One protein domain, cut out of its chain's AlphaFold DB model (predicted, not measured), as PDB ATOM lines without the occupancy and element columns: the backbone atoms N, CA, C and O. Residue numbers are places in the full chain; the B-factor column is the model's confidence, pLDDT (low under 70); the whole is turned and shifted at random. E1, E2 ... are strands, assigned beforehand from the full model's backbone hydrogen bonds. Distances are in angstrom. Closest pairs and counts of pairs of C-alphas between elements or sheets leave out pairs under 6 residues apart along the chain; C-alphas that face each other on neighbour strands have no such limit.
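What this domain is: This is residues 109 to 163 of the 194 residues of an uncharacterized protein of Acidobacteria bacterium 13_1_20CM_3_53_8 (UniProt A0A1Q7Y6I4). This domain has little regular structure: one slender hairpin, E1 and E2, carried on by a short antiparallel pairing of residues 134 to 135 with residues 154 to 155, runs along the longest axis, and residues 109 to 133 make a wide loop beside it. The printed part has 55 residues, with no named helix and two strands, E1 then E2, in an antiparallel sheet; the class is all strand, with 9 residues in named elements. It is only just loose, close to compact, with a radius of gyration of the C-alphas of 12.3 A and spans of 35 by 26 by 16 A.

Where its parts are: Residues 109 to 137 hold no named element. E1, residues 138 to 141, begins at C-alpha 138 (89.701, -23.583, 236.500) and is 10.0 A long. E2, residues 146 to 150, is 11.7 A long and ends at C-alpha 150 (88.338, -21.230, 240.465).

How they stand to each other: E1 and E2 form a hairpin with a tight link, antiparallel at 154 degrees between directions. C-alphas 140 and 147 face each other at 4.6 A. N 148 and O 139, 2.8 A apart, are within hydrogen-bond range.

The domain as a whole: The two C-alphas farthest apart, of Ser 144 and Thr 160, are 36.2 A apart. The printed part has no cut, and no printed residue is under 70 in pLDDT.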
ATOM      1  N   VAL A 109      98.385 -28.285 245.454       76.94
ATOM      2  CA  VAL A 109      98.905 -28.737 244.158       76.94
ATOM      3  C   VAL A 109      97.781 -29.413 243.388       76.94
ATOM      4  O   VAL A 109      97.215 -30.404 243.846       76.94
ATOM      5  N   TYR A 110      97.487 -28.895 242.199       78.88
ATOM      6  CA  TYR A 110      96.426 -29.397 241.334       78.88
ATOM      7  C   TYR A 110      97.010 -29.955 240.035       78.88
ATOM      8  O   TYR A 110      97.979 -29.421 239.494       78.88
ATOM      9  N   ALA A 111      96.398 -31.021 239.521       76.88
ATOM     10  CA  ALA A 111      96.679 -31.569 238.201       76.88
ATOM     11  C   ALA A 111      95.433 -31.424 237.322       76.88
ATOM     12  O   ALA A 111      94.320 -31.722 237.760       76.88
ATOM     13  N   VAL A 112      95.613 -30.967 236.084       82.25
ATOM     14  CA  VAL A 112      94.514 -30.810 235.124       82.25
ATOM     15  C   VAL A 112      94.217 -32.169 234.493       82.25
ATOM     16  O   VAL A 112      95.082 -32.760 233.852       82.25
ATOM     17  N   ILE A 113      92.996 -32.667 234.694       81.81
ATOM     18  CA  ILE A 113      92.574 -34.005 234.244       81.81
ATOM     19  C   ILE A 113      91.854 -33.946 232.880       81.81
ATOM     20  O   ILE A 113      91.805 -34.938 232.156       81.81
ATOM     21  N   GLY A 114      91.334 -32.780 232.497       82.06
ATOM     22  CA  GLY A 114      90.692 -32.542 231.206       82.06
ATOM     23  C   GLY A 114      90.778 -31.072 230.805       82.06
ATOM     24  O   GLY A 114      90.858 -30.196 231.664       82.06
ATOM     25  N   GLN A 115      90.781 -30.809 229.499       85.25
ATOM     26  CA  GLN A 115      90.828 -29.463 228.933       85.25
ATOM     27  C   GLN A 115      89.895 -29.381 227.724       85.25
ATOM     28  O   GLN A 115      89.888 -30.277 226.881       85.25
ATOM     29  N   GLN A 116      89.179 -28.266 227.608       85.25
ATOM     30  CA  GLN A 116      88.474 -27.876 226.394       85.25
ATOM     31  C   GLN A 116      89.082 -26.563 225.875       85.25
ATOM     32  O   GLN A 116      89.045 -25.553 226.582       85.25
ATOM     33  N   PRO A 117      89.711 -26.552 224.688       83.38
ATOM     34  CA  PRO A 117      90.324 -25.344 224.154       83.38
ATOM     35  C   PRO A 117      89.268 -24.356 223.634       83.38
ATOM     36  O   PRO A 117      88.239 -24.765 223.106       83.38
ATOM     37  N   MET A 118      89.562 -23.055 223.747       78.81
ATOM     38  CA  MET A 118      88.879 -21.960 223.028       78.81
ATOM     39  C   MET A 118      87.340 -21.997 223.104       78.81
ATOM     40  O   MET A 118      86.652 -21.956 222.091       78.81
ATOM     41  N   THR A 119      86.800 -22.095 224.317       82.38
ATOM     42  CA  THR A 119      85.351 -22.158 224.560       82.38
ATOM     43  C   THR A 119      84.789 -20.805 224.976       82.38
ATOM     44  O   THR A 119      85.359 -20.155 225.848       82.38
ATOM     45  N   SER A 120      83.667 -20.403 224.370       78.38
ATOM     46  CA  SER A 120      82.973 -19.134 224.642       78.38
ATOM     47  C   SER A 120      81.567 -19.295 225.223       78.38
ATOM     48  O   SER A 120      81.119 -18.409 225.940       78.38
ATOM     49  N   GLU A 121      80.873 -20.397 224.927       79.44
ATOM     50  CA  GLU A 121      79.434 -20.533 225.218       79.44
ATOM     51  C   GLU A 121      79.095 -21.752 226.079       79.44
ATOM     52  O   GLU A 121      78.307 -21.645 227.013       79.44
ATOM     53  N   SER A 122      79.681 -22.920 225.793       83.00
ATOM     54  CA  SER A 122      79.355 -24.160 226.505       83.00
ATOM     55  C   SER A 122      80.590 -24.989 226.828       83.00
ATOM     56  O   SER A 122      81.433 -25.268 225.972       83.00
ATOM     57  N   VAL A 123      80.684 -25.410 228.088       83.56
ATOM     58  CA  VAL A 123      81.771 -26.256 228.579       83.56
ATOM     59  C   VAL A 123      81.278 -27.700 228.629       83.56
ATOM     60  O   VAL A 123      80.426 -28.055 229.440       83.56
ATOM     61  N   ILE A 124      81.807 -28.526 227.733       85.38
ATOM     62  CA  ILE A 124      81.497 -29.941 227.568       85.38
ATOM     63  C   ILE A 124      82.824 -30.693 227.445       85.38
ATOM     64  O   ILE A 124      83.456 -30.721 226.389       85.38
ATOM     65  N   PHE A 125      83.248 -31.336 228.530       83.31
ATOM     66  CA  PHE A 125      84.412 -32.217 228.524       83.31
ATOM     67  C   PHE A 125      84.207 -33.397 229.474       83.31
ATOM     68  O   PHE A 125      83.477 -33.311 230.459       83.31
ATOM     69  N   ASN A 126      84.854 -34.518 229.163       82.62
ATOM     70  CA  ASN A 126      84.749 -35.745 229.945       82.62
ATOM     71  C   ASN A 126      85.880 -35.815 230.974       82.62
ATOM     72  O   ASN A 126      87.044 -35.609 230.632       82.62
ATOM     73  N   VAL A 127      85.544 -36.173 232.212       85.50
ATOM     74  CA  VAL A 127      86.508 -36.440 233.287       85.50
ATOM     75  C   VAL A 127      86.342 -37.870 233.802       85.50
ATOM     76  O   VAL A 127      85.237 -38.414 233.755       85.50
ATOM     77  N   PRO A 128      87.414 -38.520 234.285       83.06
ATOM     78  CA  PRO A 128      87.296 -39.812 234.941       83.06
ATOM     79  C   PRO A 128      86.460 -39.657 236.211       83.06
ATOM     80  O   PRO A 128      86.723 -38.769 237.019       83.06
ATOM     81  N   PHE A 129      85.473 -40.534 236.386       83.12
ATOM     82  CA  PHE A 129      84.653 -40.579 237.589       83.12
ATOM     83  C   PHE A 129      85.427 -41.232 238.737       83.12
ATOM     84  O   PHE A 129      85.836 -42.392 238.641       83.12
ATOM     85  N   VAL A 130      85.593 -40.496 239.833       82.31
ATOM     86  CA  VAL A 130      86.184 -40.988 241.075       82.31
ATOM     87  C   VAL A 130      85.237 -40.645 242.218       82.31
ATOM     88  O   VAL A 130      85.004 -39.480 242.537       82.31
ATOM     89  N   LYS A 131      84.668 -41.682 242.836       81.19
ATOM     90  CA  LYS A 131      83.697 -41.526 243.922       81.19
ATOM     91  C   LYS A 131      84.324 -40.766 245.096       81.19
ATOM     92  O   LYS A 131      85.446 -41.071 245.494       81.19
ATOM     93  N   ASN A 132      83.576 -39.821 245.673       82.62
ATOM     94  CA  ASN A 132      83.978 -39.007 246.832       82.62
ATOM     95  C   ASN A 132      85.260 -38.178 246.625       82.62
ATOM     96  O   ASN A 132      85.940 -37.853 247.597       82.62
ATOM     97  N   THR A 133      85.614 -37.862 245.380       84.44
ATOM     98  CA  THR A 133      86.753 -36.987 245.081       84.44
ATOM     99  C   THR A 133      86.244 -35.605 244.683       84.44
ATOM    100  O   THR A 133      85.393 -35.531 243.796       84.44
ATOM    101  N   PRO A 134      86.750 -34.525 245.304       88.88
ATOM    102  CA  PRO A 134      86.367 -33.172 244.934       88.88
ATOM    103  C   PRO A 134      87.014 -32.770 243.607       88.88
ATOM    104  O   PRO A 134      88.229 -32.867 243.426       88.88
ATOM    105  N   TYR A 135      86.192 -32.264 242.698       88.50
ATOM    106  CA  TYR A 135      86.583 -31.658 241.435       88.50
ATOM    107  C   TYR A 135      86.520 -30.138 241.556       88.50
ATOM    108  O   TYR A 135      85.705 -29.583 242.293       88.50
ATOM    109  N   ARG A 136      87.391 -29.460 240.809       90.00
ATOM    110  CA  ARG A 136      87.383 -28.005 240.645       90.00
ATOM    111  C   ARG A 136      87.552 -27.681 239.172       90.00
ATOM    112  O   ARG A 136      88.338 -28.333 238.485       90.00
ATOM    113  N   ILE A 137      86.837 -26.666 238.705       87.94
ATOM    114  CA  ILE A 137      86.989 -26.127 237.356       87.94
ATOM    115  C   ILE A 137      87.820 -24.851 237.464       87.94
ATOM    116  O   ILE A 137      87.566 -23.992 238.310       87.94
ATOM    117  N   MET A 138      88.843 -24.755 236.618       87.81
ATOM    118  CA  MET A 138      89.701 -23.583 236.500       87.81
ATOM    119  C   MET A 138      89.590 -23.046 235.078       87.81
ATOM    120  O   MET A 138      89.764 -23.798 234.117       87.81
ATOM    121  N   TYR A 139      89.333 -21.749 234.943       86.38
ATOM    122  CA  TYR A 139      89.337 -21.084 233.644       86.38
ATOM    123  C   TYR A 139      90.733 -20.536 233.371       86.38
ATOM    124  O   TYR A 139      91.333 -19.899 234.233       86.38
ATOM    125  N   PHE A 140      91.267 -20.774 232.178       85.81
ATOM    126  CA  PHE A 140      92.563 -20.245 231.762       85.81
ATOM    127  C   PHE A 140      92.380 -19.377 230.526       85.81
ATOM    128  O   PHE A 140      91.772 -19.812 229.546       85.81
ATOM    129  N   ASN A 141      92.916 -18.159 230.564       84.62
ATOM    130  CA  ASN A 141      92.898 -17.260 229.423       84.62
ATOM    131  C   ASN A 141      94.232 -17.360 228.662       84.62
ATOM    132  O   ASN A 141      95.236 -16.811 229.126       84.62
ATOM    133  N   PRO A 142      94.257 -17.988 227.473       82.75
ATOM    134  CA  PRO A 142      95.494 -18.194 226.726       82.75
ATOM    135  C   PRO A 142      96.132 -16.892 226.232       82.75
ATOM    136  O   PRO A 142      97.345 -16.853 226.046       82.75
ATOM    137  N   SER A 143      95.354 -15.824 226.040       83.38
ATOM    138  CA  SER A 143      95.866 -14.530 225.577       83.38
ATOM    139  C   SER A 143      96.601 -13.761 226.673       83.38
ATOM    140  O   SER A 143      97.522 -13.011 226.375       83.38
ATOM    141  N   SER A 144      96.198 -13.940 227.934       81.56
ATOM    142  CA  SER A 144      96.810 -13.251 229.079       81.56
ATOM    143  C   SER A 144      97.757 -14.127 229.896       81.56
ATOM    144  O   SER A 144      98.533 -13.605 230.690       81.56
ATOM    145  N   GLY A 145      97.678 -15.451 229.746       80.62
ATOM    146  CA  GLY A 145      98.358 -16.396 230.630       80.62
ATOM    147  C   GLY A 145      97.793 -16.424 232.056       80.62
ATOM    148  O   GLY A 145      98.375 -17.080 232.917       80.62
ATOM    149  N   ALA A 146      96.684 -15.725 232.322       79.75
ATOM    150  CA  ALA A 146      96.070 -15.654 233.639       79.75
ATOM    151  C   ALA A 146      95.044 -16.774 233.855       79.75
ATOM    152  O   ALA A 146      94.313 -17.177 232.941       79.75
ATOM    153  N   PHE A 147      94.962 -17.235 235.101       80.81
ATOM    154  CA  PHE A 147      93.865 -18.066 235.577       80.81
ATOM    155  C   PHE A 147      92.713 -17.167 236.035       80.81
ATOM    156  O   PHE A 147      92.922 -16.179 236.736       80.81
ATOM    157  N   GLY A 148      91.505 -17.500 235.594       77.62
ATOM    158  CA  GLY A 148      90.263 -16.892 236.047       77.62
ATOM    159  C   GLY A 148      89.808 -17.444 237.406       77.62
ATOM    160  O   GLY A 148      90.565 -18.152 238.076       77.62
ATOM    161  N   PRO A 149      88.565 -17.142 237.821       77.69
ATOM    162  CA  PRO A 149      87.993 -17.676 239.053       77.69
ATOM    163  C   PRO A 149      88.034 -19.210 239.073       77.69
ATOM    164  O   PRO A 149      87.782 -19.869 238.068       77.69
ATOM    165  N   ILE A 150      88.361 -19.782 240.229       83.94
ATOM    166  CA  ILE A 150      88.338 -21.230 240.465       83.94
ATOM    167  C   ILE A 150      87.004 -21.553 241.129       83.94
ATOM    168  O   ILE A 150      86.618 -20.866 242.074       83.94
ATOM    169  N   THR A 151      86.303 -22.584 240.659       85.38
ATOM    170  CA  THR A 151      85.038 -22.983 241.288       85.38
ATOM    171  C   THR A 151      85.262 -23.570 242.681       85.38
ATOM    172  O   THR A 151      86.319 -24.143 242.994       85.38
ATOM    173  N   ASP A 152      84.216 -23.508 243.501       88.00
ATOM    174  CA  ASP A 152      84.144 -24.292 244.726       88.00
ATOM    175  C   ASP A 152      84.249 -25.797 244.421       88.00
ATOM    176  O   ASP A 152      83.909 -26.240 243.315       88.00
ATOM    177  N   PRO A 153      84.783 -26.590 245.368       88.69
ATOM    178  CA  PRO A 153      84.919 -28.022 245.176       88.69
ATOM    179  C   PRO A 153      83.536 -28.677 245.101       88.69
ATOM    180  O   PRO A 153      82.695 -28.463 245.973       88.69
ATOM    181  N   PHE A 154      83.322 -29.513 244.088       89.69
ATOM    182  CA  PHE A 154      82.092 -30.290 243.918       89.69
ATOM    183  C   PHE A 154      82.409 -31.769 243.707       89.69
ATOM    184  O   PHE A 154      83.479 -32.123 243.220       89.69
ATOM    185  N   ASN A 155      81.471 -32.644 244.059       89.00
ATOM    186  CA  ASN A 155      81.610 -34.081 243.852       89.00
ATOM    187  C   ASN A 155      80.717 -34.535 242.695       89.00
ATOM    188  O   ASN A 155      79.646 -33.980 242.464       89.00
ATOM    189  N   LEU A 156      81.159 -35.570 241.984       88.00
ATOM    190  CA  LEU A 156      80.318 -36.284 241.031       88.00
ATOM    191  C   LEU A 156      79.573 -37.391 241.786       88.00
ATOM    192  O   LEU A 156      80.200 -38.328 242.284       88.00
ATOM    193  N   ASP A 157      78.249 -37.278 241.877       87.19
ATOM    194  CA  ASP A 157      77.423 -38.219 242.648       87.19
ATOM    195  C   ASP A 157      77.080 -39.496 241.865       87.19
ATOM    196  O   ASP A 157      76.984 -40.582 242.439       87.19
ATOM    197  N   ASP A 158      76.910 -39.377 240.545       82.56
ATOM    198  CA  ASP A 158      76.416 -40.447 239.678       82.56
ATOM    199  C   ASP A 158      77.211 -40.486 238.359       82.56
ATOM    200  O   ASP A 158      77.206 -39.496 237.625       82.56
ATOM    201  N   PRO A 159      77.880 -41.606 238.014       83.25
ATOM    202  CA  PRO A 159      78.646 -41.718 236.771       83.25
ATOM    203  C   PRO A 159      77.767 -41.734 235.512       83.25
ATOM    204  O   PRO A 159      78.285 -41.585 234.408       83.25
ATOM    205  N   THR A 160      76.458 -41.951 235.657       80.44
ATOM    206  CA  THR A 160      75.509 -42.028 234.537       80.44
ATOM    207  C   THR A 160      74.849 -40.693 234.215       80.44
ATOM    208  O   THR A 160      74.206 -40.565 233.172       80.44
ATOM    209  N   LYS A 161      75.008 -39.687 235.085       81.56
ATOM    210  CA  LYS A 161      74.372 -38.377 234.931       81.56
ATOM    211  C   LYS A 161      75.416 -37.303 234.629       81.56
ATOM    212  O   LYS A 161      76.422 -37.224 235.332       81.56
ATOM    213  N   PRO A 162      75.182 -36.443 233.624       84.38
ATOM    214  CA  PRO A 162      76.042 -35.295 233.397       84.38
ATOM    215  C   PRO A 162      75.920 -34.321 234.572       84.38
ATOM    216  O   PRO A 162      74.815 -33.974 234.992       84.38
ATOM    217  N   TYR A 163      77.061 -33.869 235.086       84.94
ATOM    218  CA  TYR A 163      77.098 -32.798 236.073       84.94
ATOM    219  C   TYR A 163      76.919 -31.448 235.375       84.94
ATOM    220  O   TYR A 163      77.644 -31.137 234.429       84.94
TER     221      TYR A 163